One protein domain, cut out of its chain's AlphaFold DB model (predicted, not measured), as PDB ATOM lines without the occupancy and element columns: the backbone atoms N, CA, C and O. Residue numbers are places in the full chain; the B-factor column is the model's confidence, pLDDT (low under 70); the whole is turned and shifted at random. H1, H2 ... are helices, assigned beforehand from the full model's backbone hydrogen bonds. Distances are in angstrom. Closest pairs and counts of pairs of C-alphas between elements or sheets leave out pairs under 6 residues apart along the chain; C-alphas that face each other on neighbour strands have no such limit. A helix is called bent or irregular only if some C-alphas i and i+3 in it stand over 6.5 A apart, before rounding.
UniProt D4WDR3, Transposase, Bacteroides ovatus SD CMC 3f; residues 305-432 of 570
ATOM      1  N   ASP A 305     198.597 170.370 147.745       90.38
ATOM      2  CA  ASP A 305     198.519 169.145 148.546       90.38
ATOM      3  C   ASP A 305     197.094 168.596 148.560       90.38
ATOM      4  O   ASP A 305     196.870 167.399 148.343       90.38
ATOM      5  N   THR A 306     196.108 169.486 148.684       90.56
ATOM      6  CA  THR A 306     194.688 169.170 148.538       90.56
ATOM      7  C   THR A 306     194.388 168.635 147.137       90.56
ATOM      8  O   THR A 306     193.691 167.627 146.993       90.56
ATOM      9  N   ALA A 307     194.926 169.266 146.087       91.06
ATOM     10  CA  ALA A 307     194.750 168.802 144.713       91.06
ATOM     11  C   ALA A 307     195.375 167.415 144.500       91.06
ATOM     12  O   ALA A 307     194.720 166.524 143.954       91.06
ATOM     13  N   SER A 308     196.604 167.207 144.984       92.50
ATOM     14  CA  SER A 308     197.307 165.921 144.903       92.50
ATOM     15  C   SER A 308     196.544 164.810 145.625       92.50
ATOM     16  O   SER A 308     196.338 163.735 145.064       92.50
ATOM     17  N   SER A 309     196.065 165.083 146.840       91.25
ATOM     18  CA  SER A 309     195.338 164.118 147.672       91.25
ATOM     19  C   SER A 309     194.039 163.649 147.016       91.25
ATOM     20  O   SER A 309     193.758 162.449 146.976       91.25
ATOM     21  N   LEU A 310     193.269 164.577 146.441       91.44
ATOM     22  CA  LEU A 310     192.020 164.262 145.743       91.44
ATOM     23  C   LEU A 310     192.261 163.490 144.437       91.44
ATOM     24  O   LEU A 310     191.528 162.549 144.139       91.44
ATOM     25  N   ILE A 311     193.312 163.834 143.682       92.50
ATOM     26  CA  ILE A 311     193.693 163.077 142.480       92.50
ATOM     27  C   ILE A 311     194.117 161.653 142.857       92.50
ATOM     28  O   ILE A 311     193.688 160.691 142.221       92.50
ATOM     29  N   LEU A 312     194.929 161.490 143.907       91.00
ATOM     30  CA  LEU A 312     195.339 160.174 144.402       91.00
ATOM     31  C   LEU A 312     194.132 159.333 144.821       91.00
ATOM     32  O   LEU A 312     194.066 158.149 144.496       91.00
ATOM     33  N   GLN A 313     193.159 159.940 145.501       89.69
ATOM     34  CA  GLN A 313     191.919 159.268 145.872       89.69
ATOM     35  C   GLN A 313     191.166 158.748 144.638       89.69
ATOM     36  O   GLN A 313     190.791 157.575 144.613       89.69
ATOM     37  N   ASP A 314     191.002 159.570 143.598       91.50
ATOM     38  CA  ASP A 314     190.355 159.149 142.349       91.50
ATOM     39  C   ASP A 314     191.152 158.047 141.631       91.50
ATOM     40  O   ASP A 314     190.556 157.098 141.120       91.50
ATOM     41  N   ILE A 315     192.489 158.117 141.636       90.88
ATOM     42  CA  ILE A 315     193.360 157.082 141.056       90.88
ATOM     43  C   ILE A 315     193.145 155.739 141.760       90.88
ATOM     44  O   ILE A 315     192.942 154.714 141.104       90.88
ATOM     45  N   PHE A 316     193.172 155.715 143.091       88.88
ATOM     46  CA  PHE A 316     193.011 154.472 143.851       88.88
ATOM     47  C   PHE A 316     191.579 153.922 143.814       88.88
ATOM     48  O   PHE A 316     191.390 152.724 144.007       88.88
ATOM     49  N   ASN A 317     190.597 154.759 143.477       88.06
ATOM     50  CA  ASN A 317     189.205 154.368 143.253       88.06
ATOM     51  C   ASN A 317     188.907 153.900 141.815       88.06
ATOM     52  O   ASN A 317     187.741 153.671 141.483       88.06
ATOM     53  N   MET A 318     189.920 153.743 140.956       87.50
ATOM     54  CA  MET A 318     189.772 153.112 139.638       87.50
ATOM     55  C   MET A 318     189.742 151.578 139.738       87.50
ATOM     56  O   MET A 318     190.320 150.997 140.652       87.50
ATOM     57  N   GLY A 319     189.135 150.919 138.745       86.06
ATOM     58  CA  GLY A 319     189.028 149.456 138.665       86.06
ATOM     59  C   GLY A 319     187.705 148.909 139.209       86.06
ATOM     60  O   GLY A 319     186.810 149.668 139.583       86.06
ATOM     61  N   ASP A 320     187.573 147.583 139.217       86.56
ATOM     62  CA  ASP A 320     186.376 146.906 139.719       86.56
ATOM     63  C   ASP A 320     186.281 146.928 141.261       86.56
ATOM     64  O   ASP A 320     187.157 147.425 141.974       86.56
ATOM     65  N   VAL A 321     185.173 146.416 141.803       86.00
ATOM     66  CA  VAL A 321     184.921 146.389 143.254       86.00
ATOM     67  C   VAL A 321     185.990 145.587 144.007       86.00
ATOM     68  O   VAL A 321     186.458 146.038 145.052       86.00
ATOM     69  N   ARG A 322     186.424 144.439 143.471       84.38
ATOM     70  CA  ARG A 322     187.409 143.564 144.129       84.38
ATOM     71  C   ARG A 322     188.795 144.209 144.153       84.38
ATOM     72  O   ARG A 322     189.488 144.134 145.165       84.38
ATOM     73  N   HIS A 323     189.189 144.863 143.064       86.25
ATOM     74  CA  HIS A 323     190.445 145.601 142.927       86.25
ATOM     75  C   HIS A 323     190.530 146.767 143.910       86.25
ATOM     76  O   HIS A 323     191.527 146.912 144.619       86.25
ATOM     77  N   ARG A 324     189.460 147.566 144.002       87.25
ATOM     78  CA  ARG A 324     189.378 148.714 144.920       87.25
ATOM     79  C   ARG A 324     189.443 148.283 146.379       87.25
ATOM     80  O   ARG A 324     190.216 148.859 147.138       87.25
ATOM     81  N   GLU A 325     188.708 147.237 146.746       85.44
ATOM     82  CA  GLU A 325     188.733 146.679 148.102       85.44
ATOM     83  C   GLU A 325     190.132 146.162 148.468       85.44
ATOM     84  O   GLU A 325     190.659 146.448 149.541       85.44
ATOM     85  N   LYS A 326     190.801 145.475 147.537       85.81
ATOM     86  CA  LYS A 326     192.167 144.982 147.740       85.81
ATOM     87  C   LYS A 326     193.184 146.116 147.920       85.81
ATOM     88  O   LYS A 326     194.051 146.021 148.789       85.81
ATOM     89  N   LEU A 327     193.083 147.188 147.128       87.12
ATOM     90  CA  LEU A 327     193.925 148.384 147.264       87.12
ATOM     91  C   LEU A 327     193.657 149.143 148.565       87.12
ATOM     92  O   LEU A 327     194.603 149.625 149.189       87.12
ATOM     93  N   LYS A 328     192.390 149.236 148.977       87.12
ATOM     94  CA  LYS A 328     191.986 149.834 150.252       87.12
ATOM     95  C   LYS A 328     192.625 149.084 151.418       87.12
ATOM     96  O   LYS A 328     193.364 149.695 152.182       87.12
ATOM     97  N   ILE A 329     192.452 147.761 151.462       87.81
ATOM     98  CA  ILE A 329     193.050 146.906 152.494       87.81
ATOM     99  C   ILE A 329     194.575 147.058 152.503       87.81
ATOM    100  O   ILE A 329     195.154 147.230 153.569       87.81
ATOM    101  N   TYR A 330     195.242 147.057 151.342       88.19
ATOM    102  CA  TYR A 330     196.694 147.269 151.265       88.19
ATOM    103  C   TYR A 330     197.130 148.618 151.864       88.19
ATOM    104  O   TYR A 330     198.068 148.660 152.660       88.19
ATOM    105  N   ARG A 331     196.450 149.718 151.510       86.94
ATOM    106  CA  ARG A 331     196.783 151.071 151.990       86.94
ATOM    107  C   ARG A 331     196.515 151.236 153.482       86.94
ATOM    108  O   ARG A 331     197.370 151.761 154.186       86.94
ATOM    109  N   GLU A 332     195.361 150.781 153.960       87.25
ATOM    110  CA  GLU A 332     195.009 150.833 155.383       87.25
ATOM    111  C   GLU A 332     195.976 149.984 156.210       87.25
ATOM    112  O   GLU A 332     196.497 150.458 157.215       87.25
ATOM    113  N   SER A 333     196.324 148.788 155.729       88.25
ATOM    114  CA  SER A 333     197.284 147.935 156.430       88.25
ATOM    115  C   SER A 333     198.689 148.552 156.488       88.25
ATOM    116  O   SER A 333     199.382 148.404 157.491       88.25
ATOM    117  N   LEU A 334     199.129 149.254 155.434       86.19
ATOM    118  CA  LEU A 334     200.400 149.989 155.452       86.19
ATOM    119  C   LEU A 334     200.374 151.182 156.409       86.19
ATOM    120  O   LEU A 334     201.347 151.380 157.129       86.19
ATOM    121  N   ASN A 335     199.282 151.947 156.436       86.06
ATOM    122  CA  ASN A 335     199.131 153.069 157.361       86.06
ATOM    123  C   ASN A 335     199.170 152.595 158.824       86.06
ATOM    124  O   ASN A 335     199.902 153.170 159.621       86.06
ATOM    125  N   LEU A 336     198.452 151.518 159.161       88.06
ATOM    126  CA  LEU A 336     198.444 150.936 160.511       88.06
ATOM    127  C   LEU A 336     199.821 150.375 160.897       88.06
ATOM    128  O   LEU A 336     200.287 150.572 162.018       88.06
ATOM    129  N   LYS A 337     200.531 149.762 159.943       85.12
ATOM    130  CA  LYS A 337     201.924 149.343 160.137       85.12
ATOM    131  C   LYS A 337     202.863 150.534 160.372       85.12
ATOM    132  O   LYS A 337     203.739 150.450 161.225       85.12
ATOM    133  N   MET A 338     202.694 151.642 159.643       84.69
ATOM    134  CA  MET A 338     203.457 152.881 159.871       84.69
ATOM    135  C   MET A 338     203.158 153.511 161.237       84.69
ATOM    136  O   MET A 338     204.025 154.167 161.801       84.69
ATOM    137  N   GLN A 339     201.963 153.282 161.782       87.81
ATOM    138  CA  GLN A 339     201.572 153.669 163.141       87.81
ATOM    139  C   GLN A 339     202.078 152.690 164.222       87.81
ATOM    140  O   GLN A 339     201.761 152.867 165.393       87.81
ATOM    141  N   GLY A 340     202.864 151.672 163.851       87.19
ATOM    142  CA  GLY A 340     203.503 150.738 164.782       87.19
ATOM    143  C   GLY A 340     202.689 149.489 165.132       87.19
ATOM    144  O   GLY A 340     203.132 148.710 165.972       87.19
ATOM    145  N   MET A 341     201.530 149.255 164.504       88.88
ATOM    146  CA  MET A 341     200.721 148.061 164.781       88.88
ATOM    147  C   MET A 341     201.352 146.777 164.225       88.88
ATOM    148  O   MET A 341     201.902 146.761 163.116       88.88
ATOM    149  N   THR A 342     201.203 145.665 164.955       90.69
ATOM    150  CA  THR A 342     201.611 144.335 164.470       90.69
ATOM    151  C   THR A 342     200.666 143.817 163.381       90.69
ATOM    152  O   THR A 342     199.579 144.355 163.137       90.69
ATOM    153  N   ILE A 343     201.069 142.739 162.703       86.19
ATOM    154  CA  ILE A 343     200.248 142.107 161.662       86.19
ATOM    155  C   ILE A 343     198.975 141.503 162.266       86.19
ATOM    156  O   ILE A 343     197.926 141.604 161.632       86.19
ATOM    157  N   GLU A 344     199.025 140.933 163.479       87.38
ATOM    158  CA  GLU A 344     197.821 140.453 164.169       87.38
ATOM    159  C   GLU A 344     196.867 141.603 164.493       87.38
ATOM    160  O   GLU A 344     195.683 141.523 164.172       87.38
ATOM    161  N   GLN A 345     197.377 142.701 165.058       88.62
ATOM    162  CA  GLN A 345     196.563 143.868 165.417       88.62
ATOM    163  C   GLN A 345     195.908 144.503 164.183       88.62
ATOM    164  O   GLN A 345     194.711 144.791 164.185       88.62
ATOM    165  N   THR A 346     196.668 144.642 163.093       88.50
ATOM    166  CA  THR A 346     196.175 145.159 161.806       88.50
ATOM    167  C   THR A 346     195.084 144.258 161.215       88.50
ATOM    168  O   THR A 346     194.087 144.742 160.681       88.50
ATOM    169  N   ALA A 347     195.253 142.938 161.312       88.38
ATOM    170  CA  ALA A 347     194.292 141.963 160.809       88.38
ATOM    171  C   ALA A 347     192.969 141.989 161.582       88.38
ATOM    172  O   ALA A 347     191.908 141.993 160.954       88.38
ATOM    173  N   THR A 348     193.031 142.105 162.912       89.88
ATOM    174  CA  THR A 348     191.856 142.305 163.771       89.88
ATOM    175  C   THR A 348     191.149 143.620 163.439       89.88
ATOM    176  O   THR A 348     189.937 143.619 163.241       89.88
ATOM    177  N   HIS A 349     191.896 144.722 163.282       89.06
ATOM    178  CA  HIS A 349     191.335 146.045 162.977       89.06
ATOM    179  C   HIS A 349     190.596 146.093 161.627       89.06
ATOM    180  O   HIS A 349     189.563 146.744 161.504       89.06
ATOM    181  N   LEU A 350     191.095 145.375 160.614       88.25
ATOM    182  CA  LEU A 350     190.496 145.327 159.272       88.25
ATOM    183  C   LEU A 350     189.524 144.150 159.064       88.25
ATOM    184  O   LEU A 350     189.006 143.971 157.958       88.25
ATOM    185  N   GLY A 351     189.297 143.315 160.087       89.00
ATOM    186  CA  GLY A 351     188.422 142.140 160.007       89.00
ATOM    187  C   GLY A 351     188.891 141.089 158.991       89.00
ATOM    188  O   GLY A 351     188.075 140.477 158.297       89.00
ATOM    189  N   LYS A 352     190.209 140.898 158.833       90.19
ATOM    190  CA  LYS A 352     190.811 139.928 157.896       90.19
ATOM    191  C   LYS A 352     191.709 138.937 158.636       90.19
ATOM    192  O   LYS A 352     192.133 139.168 159.756       90.19
ATOM    193  N   LYS A 353     192.052 137.815 157.993       91.62
ATOM    194  CA  LYS A 353     192.995 136.831 158.560       91.62
ATOM    195  C   LYS A 353     194.433 137.378 158.528       91.62
ATOM    196  O   LYS A 353     194.855 137.879 157.486       91.62
ATOM    197  N   SER A 354     195.233 137.185 159.582       88.25
ATOM    198  CA  SER A 354     196.631 137.670 159.661       88.25
ATOM    199  C   SER A 354     197.499 137.213 158.485       88.25
ATOM    200  O   SER A 354     198.251 137.999 157.910       88.25
ATOM    201  N   ARG A 355     197.308 135.971 158.013       88.75
ATOM    202  CA  ARG A 355     197.991 135.432 156.820       88.75
ATOM    203  C   ARG A 355     197.649 136.190 155.531       88.75
ATOM    204  O   ARG A 355     198.475 136.263 154.622       88.75
ATOM    205  N   TYR A 356     196.437 136.734 155.429       88.06
ATOM    206  CA  TYR A 356     196.001 137.539 154.287       88.06
ATOM    207  C   TYR A 356     196.661 138.923 154.305       88.06
ATOM    208  O   TYR A 356     197.215 139.334 153.288       88.06
ATOM    209  N   ILE A 357     196.695 139.585 155.466       87.81
ATOM    210  CA  ILE A 357     197.390 140.870 155.654       87.81
ATOM    211  C   ILE A 357     198.895 140.728 155.388       87.81
ATOM    212  O   ILE A 357     199.459 141.511 154.622       87.81
ATOM    213  N   TYR A 358     199.521 139.666 155.909       87.25
ATOM    214  CA  TYR A 358     200.917 139.332 155.620       87.25
ATOM    215  C   TYR A 358     201.169 139.216 154.110       87.25
ATOM    216  O   TYR A 358     202.038 139.897 153.576       87.25
ATOM    217  N   LYS A 359     200.364 138.420 153.385       84.50
ATOM    218  CA  LYS A 359     200.492 138.252 151.921       84.50
ATOM    219  C   LYS A 359     200.293 139.551 151.136       84.50
ATOM    220  O   LYS A 359     200.801 139.668 150.020       84.50
ATOM    221  N   ILE A 360     199.506 140.480 151.672       83.38
ATOM    222  CA  ILE A 360     199.224 141.757 151.024       83.38
ATOM    223  C   ILE A 360     200.404 142.726 151.166       83.38
ATOM    224  O   ILE A 360     200.802 143.331 150.171       83.38
ATOM    225  N   ILE A 361     200.986 142.853 152.358       82.25
ATOM    226  CA  ILE A 361     202.021 143.864 152.636       82.25
ATOM    227  C   ILE A 361     203.448 143.343 152.417       82.25
ATOM    228  O   ILE A 361     204.341 144.112 152.063       82.25
ATOM    229  N   HIS A 362     203.706 142.055 152.649       77.62
ATOM    230  CA  HIS A 362     205.067 141.518 152.659       77.62
ATOM    231  C   HIS A 362     205.660 141.434 151.239       77.62
ATOM    232  O   HIS A 362     205.075 140.820 150.347       77.62
ATOM    233  N   ASN A 363     206.821 142.073 151.030       61.84
ATOM    234  CA  ASN A 363     207.607 142.116 149.782       61.84
ATOM    235  C   ASN A 363     206.865 142.548 148.501       61.84
ATOM    236  O   ASN A 363     207.335 142.294 147.392       61.84
ATOM    237  N   ARG A 364     205.732 143.250 148.615       71.81
ATOM    238  CA  ARG A 364     204.983 143.753 147.454       71.81
ATOM    239  C   ARG A 364     204.897 145.269 147.487       71.81
ATOM    240  O   ARG A 364     204.235 145.845 148.339       71.81
ATOM    241  N   ARG A 365     205.562 145.914 146.524       78.12
ATOM    242  CA  ARG A 365     205.414 147.356 146.276       78.12
ATOM    243  C   ARG A 365     204.004 147.646 145.756       78.12
ATOM    244  O   ARG A 365     203.420 146.814 145.063       78.12
ATOM    245  N   ILE A 366     203.506 148.862 145.994       78.88
ATOM    246  CA  ILE A 366     202.152 149.287 145.593       78.88
ATOM    247  C   ILE A 366     201.865 149.026 144.106       78.88
ATOM    248  O   ILE A 366     200.760 148.628 143.755       78.88
ATOM    249  N   GLY A 367     202.882 149.145 143.243       79.00
ATOM    250  CA  GLY A 367     202.785 148.881 141.805       79.00
ATOM    251  C   GLY A 367     202.311 147.472 141.431       79.00
ATOM    252  O   GLY A 367     201.719 147.321 140.366       79.00
ATOM    253  N   ALA A 368     202.497 146.467 142.295       81.31
ATOM    254  CA  ALA A 368     202.003 145.102 142.079       81.31
ATOM    255  C   ALA A 368     200.469 144.989 142.168       81.31
ATOM    256  O   ALA A 368     199.889 144.002 141.720       81.31
ATOM    257  N   TYR A 369     199.813 145.996 142.748       83.50
ATOM    258  CA  TYR A 369     198.365 146.055 142.942       83.50
ATOM    259  C   TYR A 369     197.688 147.106 142.065       83.50
ATOM    260  O   TYR A 369     196.487 147.307 142.191       83.50
ATOM    261  N   LEU A 370     198.432 147.798 141.199       87.31
ATOM    262  CA  LEU A 370     197.901 148.853 140.342       87.31
ATOM    263  C   LEU A 370     197.734 148.354 138.909       87.31
ATOM    264  O   LEU A 370     198.594 147.648 138.386       87.31
ATOM    265  N   ASN A 371     196.659 148.783 138.255       87.44
ATOM    266  CA  ASN A 371     196.504 148.599 136.814       87.44
ATOM    267  C   ASN A 371     197.366 149.606 136.021       87.44
ATOM    268  O   ASN A 371     197.866 150.592 136.568       87.44
ATOM    269  N   GLU A 372     197.530 149.385 134.715       86.25
ATOM    270  CA  GLU A 372     198.395 150.225 133.866       86.25
ATOM    271  C   GLU A 372     197.947 151.695 133.800       86.25
ATOM    272  O   GLU A 372     198.773 152.612 133.795       86.25
ATOM    273  N   GLN A 373     196.635 151.954 133.848       88.00
ATOM    274  CA  GLN A 373     196.100 153.319 133.888       88.00
ATOM    275  C   GLN A 373     196.423 154.020 135.218       88.00
ATOM    276  O   GLN A 373     196.766 155.199 135.217       88.00
ATOM    277  N   GLN A 374     196.386 153.302 136.346       89.94
ATOM    278  CA  GLN A 374     196.789 153.803 137.663       89.94
ATOM    279  C   GLN A 374     198.288 154.103 137.715       89.94
ATOM    280  O   GLN A 374     198.672 155.186 138.151       89.94
ATOM    281  N   LYS A 375     199.133 153.187 137.220       89.31
ATOM    282  CA  LYS A 375     200.589 153.393 137.148       89.31
ATOM    283  C   LYS A 375     200.944 154.615 136.303       89.31
ATOM    284  O   LYS A 375     201.793 155.409 136.699       89.31
ATOM    285  N   THR A 376     200.267 154.785 135.169       89.81
ATOM    286  CA  THR A 376     200.450 155.948 134.291       89.81
ATOM    287  C   THR A 376     199.990 157.239 134.968       89.81
ATOM    288  O   THR A 376     200.719 158.225 134.952       89.81
ATOM    289  N   ALA A 377     198.820 157.237 135.617       90.25
ATOM    290  CA  ALA A 377     198.285 158.417 136.294       90.25
ATOM    291  C   ALA A 377     199.164 158.887 137.466       90.25
ATOM    292  O   ALA A 377     199.358 160.093 137.627       90.25
ATOM    293  N   LEU A 378     199.740 157.960 138.246       90.88
ATOM    294  CA  LEU A 378     200.589 158.290 139.398       90.88
ATOM    295  C   LEU A 378     201.823 159.123 139.028       90.88
ATOM    296  O   LEU A 378     202.213 159.991 139.804       90.88
ATOM    297  N   LYS A 379     202.402 158.913 137.836       91.56
ATOM    298  CA  LYS A 379     203.575 159.670 137.358       91.56
ATOM    299  C   LYS A 379     203.303 161.172 137.228       91.56
ATOM    300  O   LYS A 379     204.224 161.968 137.358       91.56
ATOM    301  N   TYR A 380     202.047 161.554 136.999       93.81
ATOM    302  CA  TYR A 380     201.666 162.921 136.636       93.81
ATOM    303  C   TYR A 380     200.831 163.646 137.700       93.81
ATOM    304  O   TYR A 380     200.379 164.764 137.460       93.81
ATOM    305  N   VAL A 381     200.636 163.057 138.886       92.44
ATOM    306  CA  VAL A 381     199.846 163.667 139.977       92.44
ATOM    307  C   VAL A 381     200.399 165.035 140.374       92.44
ATOM    308  O   VAL A 381     199.644 165.996 140.469       92.44
ATOM    309  N   SER A 382     201.716 165.129 140.556       92.12
ATOM    310  CA  SER A 382     202.398 166.354 140.988       92.12
ATOM    311  C   SER A 382     202.272 167.492 139.960       92.12
ATOM    312  O   SER A 382     202.000 168.640 140.317       92.12
ATOM    313  N   GLU A 383     202.399 167.167 138.668       91.38
ATOM    314  CA  GLU A 383     202.254 168.120 137.557       91.38
ATOM    315  C   GLU A 383     200.796 168.596 137.434       91.38
ATOM    316  O   GLU A 383     200.533 169.800 137.391       91.38
ATOM    317  N   LEU A 384     199.829 167.671 137.503       92.00
ATOM    318  CA  LEU A 384     198.398 167.991 137.505       92.00
ATOM    319  C   LEU A 384     197.996 168.854 138.706       92.00
ATOM    320  O   LEU A 384     197.282 169.839 138.533       92.00
ATOM    321  N   ALA A 385     198.471 168.531 139.909       92.88
ATOM    322  CA  ALA A 385     198.192 169.309 141.112       92.88
ATOM    323  C   ALA A 385     198.747 170.737 141.018       92.88
ATOM    324  O   ALA A 385     198.061 171.690 141.386       92.88
ATOM    325  N   THR A 386     199.943 170.898 140.442       92.00
ATOM    326  CA  THR A 386     200.546 172.215 140.187       92.00
ATOM    327  C   THR A 386     199.673 173.036 139.235       92.00
ATOM    328  O   THR A 386     199.300 174.164 139.553       92.00
ATOM    329  N   ILE A 387     199.250 172.449 138.110       91.19
ATOM    330  CA  ILE A 387     198.383 173.118 137.128       91.19
ATOM    331  C   ILE A 387     197.031 173.518 137.747       91.19
ATOM    332  O   ILE A 387     196.538 174.622 137.499       91.19
ATOM    333  N   ILE A 388     196.433 172.647 138.563       92.06
ATOM    334  CA  ILE A 388     195.139 172.900 139.212       92.06
ATOM    335  C   ILE A 388     195.254 174.008 140.261       92.06
ATOM    336  O   ILE A 388     194.405 174.902 140.275       92.06
ATOM    337  N   SER A 389     196.297 173.982 141.098       90.81
ATOM    338  CA  SER A 389     196.537 175.022 142.111       90.81
ATOM    339  C   SER A 389     196.778 176.402 141.490       90.81
ATOM    340  O   SER A 389     196.379 177.418 142.052       90.81
ATOM    341  N   ALA A 390     197.299 176.442 140.259       87.62
ATOM    342  CA  ALA A 390     197.438 177.651 139.449       87.62
ATOM    343  C   ALA A 390     196.130 178.110 138.760       87.62
ATOM    344  O   ALA A 390     196.156 178.980 137.892       87.62
ATOM    345  N   GLY A 391     194.977 177.517 139.090       86.94
ATOM    346  CA  GLY A 391     193.662 177.965 138.614       86.94
ATOM    347  C   GLY A 391     193.097 177.220 137.397       86.94
ATOM    348  O   GLY A 391     192.004 177.534 136.914       86.94
ATOM    349  N   CYS A 392     193.801 176.208 136.886       88.62
ATOM    350  CA  CYS A 392     193.409 175.478 135.679       88.62
ATOM    351  C   CYS A 392     192.747 174.134 136.028       88.62
ATOM    352  O   CYS A 392     193.424 173.121 136.146       88.62
ATOM    353  N   ILE A 393     191.417 174.103 136.170       88.31
ATOM    354  CA  ILE A 393     190.686 172.919 136.676       88.31
ATOM    355  C   ILE A 393     189.787 172.224 135.635       88.31
ATOM    356  O   ILE A 393     189.221 171.161 135.890       88.31
ATOM    357  N   THR A 394     189.590 172.801 134.448       88.81
ATOM    358  CA  THR A 394     188.699 172.208 133.435       88.81
ATOM    359  C   THR A 394     189.405 171.100 132.654       88.81
ATOM    360  O   THR A 394     190.591 171.195 132.353       88.81
ATOM    361  N   ARG A 395     188.666 170.050 132.259       89.00
ATOM    362  CA  ARG A 395     189.235 168.902 131.522       89.00
ATOM    363  C   ARG A 395     189.951 169.318 130.243       89.00
ATOM    364  O   ARG A 395     191.004 168.771 129.953       89.00
ATOM    365  N   LYS A 396     189.384 170.277 129.501       89.00
ATOM    366  CA  LYS A 396     189.957 170.786 128.249       89.00
ATOM    367  C   LYS A 396     191.321 171.438 128.492       89.00
ATOM    368  O   LYS A 396     192.278 171.089 127.815       89.00
ATOM    369  N   ILE A 397     191.417 172.318 129.493       89.19
ATOM    370  CA  ILE A 397     192.661 173.032 129.818       89.19
ATOM    371  C   ILE A 397     193.707 172.067 130.383       89.19
ATOM    372  O   ILE A 397     194.872 172.141 130.008       89.19
ATOM    373  N   LEU A 398     193.295 171.135 131.246       90.38
ATOM    374  CA  LEU A 398     194.190 170.108 131.779       90.38
ATOM    375  C   LEU A 398     194.743 169.212 130.664       90.38
ATOM    376  O   LEU A 398     195.945 168.990 130.611       90.38
ATOM    377  N   ALA A 399     193.898 168.753 129.737       89.44
ATOM    378  CA  ALA A 399     194.340 167.959 128.590       89.44
ATOM    379  C   ALA A 399     195.287 168.743 127.671       89.44
ATOM    380  O   ALA A 399     196.297 168.202 127.241       89.44
ATOM    381  N   GLN A 400     195.008 170.025 127.426       89.94
ATOM    382  CA  GLN A 400     195.880 170.888 126.631       89.94
ATOM    383  C   GLN A 400     197.257 171.077 127.287       89.94
ATOM    384  O   GLN A 400     198.272 170.936 126.615       89.94
ATOM    385  N   LYS A 401     197.303 171.365 128.596       89.50
ATOM    386  CA  LYS A 401     198.563 171.588 129.325       89.50
ATOM    387  C   LYS A 401     199.386 170.314 129.523       89.50
ATOM    388  O   LYS A 401     200.605 170.395 129.584       89.50
ATOM    389  N   MET A 402     198.736 169.154 129.602       89.06
ATOM    390  CA  MET A 402     199.415 167.859 129.712       89.06
ATOM    391  C   MET A 402     199.849 167.279 128.355       89.06
ATOM    392  O   MET A 402     200.642 166.337 128.324       89.06
ATOM    393  N   GLY A 403     199.351 167.818 127.236       85.81
ATOM    394  CA  GLY A 403     199.705 167.377 125.886       85.81
ATOM    395  C   GLY A 403     199.435 165.886 125.649       85.81
ATOM    396  O   GLY A 403     198.407 165.349 126.059       85.81
ATOM    397  N   SER A 404     200.378 165.200 124.998       83.50
ATOM    398  CA  SER A 404     200.318 163.758 124.714       83.50
ATOM    399  C   SER A 404     200.774 162.862 125.879       83.50
ATOM    400  O   SER A 404     200.731 161.640 125.751       83.50
ATOM    401  N   LYS A 405     201.181 163.429 127.029       85.75
ATOM    402  CA  LYS A 405     201.756 162.674 128.163       85.75
ATOM    403  C   LYS A 405     200.768 161.708 128.828       85.75
ATOM    404  O   LYS A 405     201.164 160.683 129.380       85.75
ATOM    405  N   ILE A 406     199.482 162.058 128.823       89.88
ATOM    406  CA  ILE A 406     198.400 161.286 129.440       89.88
ATOM    407  C   ILE A 406     197.099 161.530 128.668       89.88
ATOM    408  O   ILE A 406     196.806 162.650 128.251       89.88
ATOM    409  N   SER A 407     196.287 160.488 128.470       89.25
ATOM    410  CA  SER A 407     195.062 160.632 127.680       89.25
ATOM    411  C   SER A 407     194.054 161.565 128.359       89.25
ATOM    412  O   SER A 407     193.796 161.485 129.565       89.25
ATOM    413  N   GLY A 408     193.395 162.420 127.571       87.50
ATOM    414  CA  GLY A 408     192.359 163.329 128.078       87.50
ATOM    415  C   GLY A 408     191.166 162.606 128.725       87.50
ATOM    416  O   GLY A 408     190.449 163.188 129.544       87.50
ATOM    417  N   ALA A 409     190.940 161.333 128.383       87.38
ATOM    418  CA  ALA A 409     189.973 160.456 129.044       87.38
ATOM    419  C   ALA A 409     190.416 160.045 130.455       87.38
ATOM    420  O   ALA A 409     189.593 160.058 131.370       87.38
ATOM    421  N   LEU A 410     191.699 159.727 130.642       89.50
ATOM    422  CA  LEU A 410     192.249 159.380 131.949       89.50
ATOM    423  C   LEU A 410     192.321 160.607 132.867       89.50
ATOM    424  O   LEU A 410     191.855 160.513 133.998       89.50
ATOM    425  N   ILE A 411     192.752 161.773 132.360       90.56
ATOM    426  CA  ILE A 411     192.686 163.053 133.100       90.56
ATOM    427  C   ILE A 411     191.263 163.314 133.598       90.56
ATOM    428  O   ILE A 411     191.053 163.657 134.760       90.56
ATOM    429  N   GLY A 412     190.269 163.146 132.720       89.56
ATOM    430  CA  GLY A 412     188.867 163.364 133.066       89.56
ATOM    431  C   GLY A 412     188.376 162.462 134.199       89.56
ATOM    432  O   GLY A 412     187.571 162.916 135.010       89.56
ATOM    433  N   ARG A 413     188.875 161.221 134.268       89.62
ATOM    434  CA  ARG A 413     188.536 160.256 135.322       89.62
ATOM    435  C   ARG A 413     189.215 160.580 136.652       89.62
ATOM    436  O   ARG A 413     188.520 160.651 137.655       89.62
ATOM    437  N   ILE A 414     190.524 160.839 136.648       92.00
ATOM    438  CA  ILE A 414     191.317 161.056 137.877       92.00
ATOM    439  C   ILE A 414     191.157 162.453 138.497       92.00
ATOM    440  O   ILE A 414     191.713 162.731 139.551       92.00
ATOM    441  N   THR A 415     190.448 163.359 137.821       92.19
ATOM    442  CA  THR A 415     190.121 164.700 138.335       92.19
ATOM    443  C   THR A 415     188.619 164.885 138.549       92.19
ATOM    444  O   THR A 415     188.158 166.002 138.769       92.19
ATOM    445  N   SER A 416     187.826 163.817 138.440       90.50
ATOM    446  CA  SER A 416     186.364 163.892 138.405       90.50
ATOM    447  C   SER A 416     185.783 164.406 139.722       90.50
ATOM    448  O   SER A 416     184.986 165.349 139.709       90.50
ATOM    449  N   SER A 417     186.203 163.841 140.860       88.75
ATOM    450  CA  SER A 417     185.679 164.238 142.173       88.75
ATOM    451  C   SER A 417     186.099 165.663 142.528       88.75
ATOM    452  O   SER A 417     185.262 166.484 142.914       88.75
ATOM    453  N   LEU A 418     187.371 165.996 142.288       91.38
ATOM    454  CA  LEU A 418     187.932 167.331 142.474       91.38
ATOM    455  C   LEU A 418     187.169 168.365 141.638       91.38
ATOM    456  O   LEU A 418     186.729 169.387 142.165       91.38
ATOM    457  N   ARG A 419     186.943 168.090 140.349       91.94
ATOM    458  CA  ARG A 419     186.227 169.007 139.453       91.94
ATOM    459  C   ARG A 419     184.779 169.215 139.875       91.94
ATOM    460  O   ARG A 419     184.332 170.357 139.860       91.94
ATOM    461  N   LYS A 420     184.067 168.161 140.291       89.44
ATOM    462  CA  LYS A 420     182.694 168.279 140.815       89.44
ATOM    463  C   LYS A 420     182.647 169.125 142.090       89.44
ATOM    464  O   LYS A 420     181.857 170.062 142.169       89.44
ATOM    465  N   ARG A 421     183.536 168.853 143.051       89.69
ATOM    466  CA  ARG A 421     183.612 169.581 144.331       89.69
ATOM    467  C   ARG A 421     183.859 171.075 144.132       89.69
ATOM    468  O   ARG A 421     183.197 171.908 144.743       89.69
ATOM    469  N   TYR A 422     184.796 171.422 143.258       89.25
ATOM    470  CA  TYR A 422     185.162 172.816 143.007       89.25
ATOM    471  C   TYR A 422     184.210 173.530 142.035       89.25
ATOM    472  O   TYR A 422     184.050 174.745 142.117       89.25
ATOM    473  N   GLN A 423     183.487 172.796 141.184       88.56
ATOM    474  CA  GLN A 423     182.348 173.340 140.440       88.56
ATOM    475  C   GLN A 423     181.214 173.765 141.382       88.56
ATOM    476  O   GLN A 423     180.660 174.847 141.195       88.56
ATOM    477  N   GLN A 424     180.915 172.960 142.407       86.56
ATOM    478  CA  GLN A 424     179.911 173.287 143.420       86.56
ATOM    479  C   GLN A 424     180.313 174.526 144.239       86.56
ATOM    480  O   GLN A 424     179.562 175.496 144.272       86.56
ATOM    481  N   LYS A 425     181.550 174.573 144.759       86.75
ATOM    482  CA  LYS A 425     182.085 175.775 145.434       86.75
ATOM    483  C   LYS A 425     182.022 177.028 144.553       86.75
ATOM    484  O   LYS A 425     181.718 178.120 145.023       86.75
ATOM    485  N   ARG A 426     182.315 176.893 143.253       86.94
ATOM    486  CA  ARG A 426     182.231 178.012 142.303       86.94
ATOM    487  C   ARG A 426     180.791 178.492 142.121       86.94
ATOM    488  O   ARG A 426     180.584 179.692 141.965       86.94
ATOM    489  N   LYS A 427     179.824 177.571 142.126       86.81
ATOM    490  CA  LYS A 427     178.394 177.883 142.046       86.81
ATOM    491  C   LYS A 427     177.930 178.645 143.288       86.81
ATOM    492  O   LYS A 427     177.347 179.707 143.132       86.81
ATOM    493  N   GLU A 428     178.300 178.188 144.480       86.19
ATOM    494  CA  GLU A 428     177.974 178.849 145.755       86.19
ATOM    495  C   GLU A 428     178.531 180.280 145.829       86.19
ATOM    496  O   GLU A 428     177.809 181.223 146.153       86.19
ATOM    497  N   VAL A 429     179.799 180.481 145.443       85.62
ATOM    498  CA  VAL A 429     180.405 181.826 145.382       85.62
ATOM    499  C   VAL A 429     179.695 182.715 144.357       85.62
ATOM    500  O   VAL A 429     179.521 183.914 144.589       85.62
ATOM    501  N   LYS A 430     179.284 182.147 143.217       83.94
ATOM    502  CA  LYS A 430     178.547 182.871 142.178       83.94
ATOM    503  C   LYS A 430     177.162 183.295 142.678       83.94
ATOM    504  O   LYS A 430     176.857 184.476 142.590       83.94
ATOM    505  N   GLU A 431     176.384 182.378 143.247       83.75
ATOM    506  CA  GLU A 431     175.043 182.643 143.790       83.75
ATOM    507  C   GLU A 431     175.090 183.704 144.904       83.75
ATOM    508  O   GLU A 431     174.308 184.658 144.894       83.75
ATOM    509  N   HIS A 432     176.071 183.623 145.810       79.75
ATOM    510  CA  HIS A 432     176.286 184.642 146.839       79.75
ATOM    511  C   HIS A 432     176.588 186.023 146.231       79.75
ATOM    512  O   HIS A 432     175.947 187.015 146.583       79.75
TER     513      HIS A 432
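What this domain is: This is residues 305 to 432 of the 570 residues of the protein "Transposase" of Bacteroides ovatus SD CMC 3f (UniProt D4WDR3). Two lobes of crossed helices sit end to end: in one, H3 and H4 pack on one half of the longest helix, H2, and in the other, H6, H7 and H9 pack on H1, with H8 packed on H7 and H9. H10 leads away from the H1 lobe, and its residues 424 to 432 stick out. The chain passes from H1 into the H2 lobe and comes back through the short H5 to H6. The printed part has 128 residues with ten named helices, H1 to H10 in order, and no named strand; it is all helix. It is loose, with a radius of gyration of the C-alphas of 17.4 A, and spans 50 by 37 by 25 A.

How they stand to each other: H2, residues 321 to 338, touches H4, residues 354 to 361, about perpendicular at 88 degrees, with residues 330 to 334 of H2 alone; the closest C-alphas, of Tyr 330 and Ile 360, are 6.1 A apart. H3, residues 343 to 349, touches H2 at a steep tilt of 62 degrees, closest at the C-alphas of Ser 333 and Thr 346, 6.2 A. H3 and H4 touch too, the closest C-alphas being Ala 347 and Ser 354 at 5.0 A. H5, residues 366 to 369, only just touches H2, with 3 pairs of C-alphas within 8 A, closest Leu 327 and Tyr 369 at 6.6 A. H1, residues 305 to 316, is the hub, touching five helices; it only just touches H2, with 3 pairs within 8 A, closest Phe 316 and Arg 324 at 6.9 A. H1 touches H7, residues 381 to 389, at a steep tilt of 48 degrees, closest C-alphas Ala 307 and Ala 385 at 5.0 A. It touches H6, residues 372 to 378, at a shallow tilt of 9 degrees, opposite ways, closest C-alphas Ile 315 and Gln 374 at 5.8 A. It touches H9, residues 408 to 414, about perpendicular at 81 degrees, closest C-alphas Asp 314 and Ile 414 at 5.0 A. H10, residues 416 to 432, touches H1 with residues 416 to 418 alone, closest C-alphas Leu 310 and Leu 418 at 6.1 A. H8, residues 395 to 405, touches H9, closest C-alphas Ala 399 and Gly 408 at 5.1 A, and forms a helical hairpin with H7. Every O i to N i+4 pair is within hydrogen-bond range in H1, H2, H3, H4, H6, H7, H9 and H10; in H8 it is 5 of 7, and H5 is too short for such a pair.

Where its parts are: H1 begins at C-alpha 305 (198.519, 169.145, 148.546). H2 is 25.7 A from first to last C-alpha and begins at (184.921, 146.389, 143.254). H10, 24.6 A, ends at (176.286, 184.642, 146.839). H8 is irregular: C-alphas 401 and 404 are 9.3 A apart.

The domain as a whole: The C-alphas of Arg 355 and His 432, the two farthest apart, are 54.7 A apart. The printed part has no cut, and the nine links are tight. Its mean pLDDT is 87.8, with residue 363 under 70.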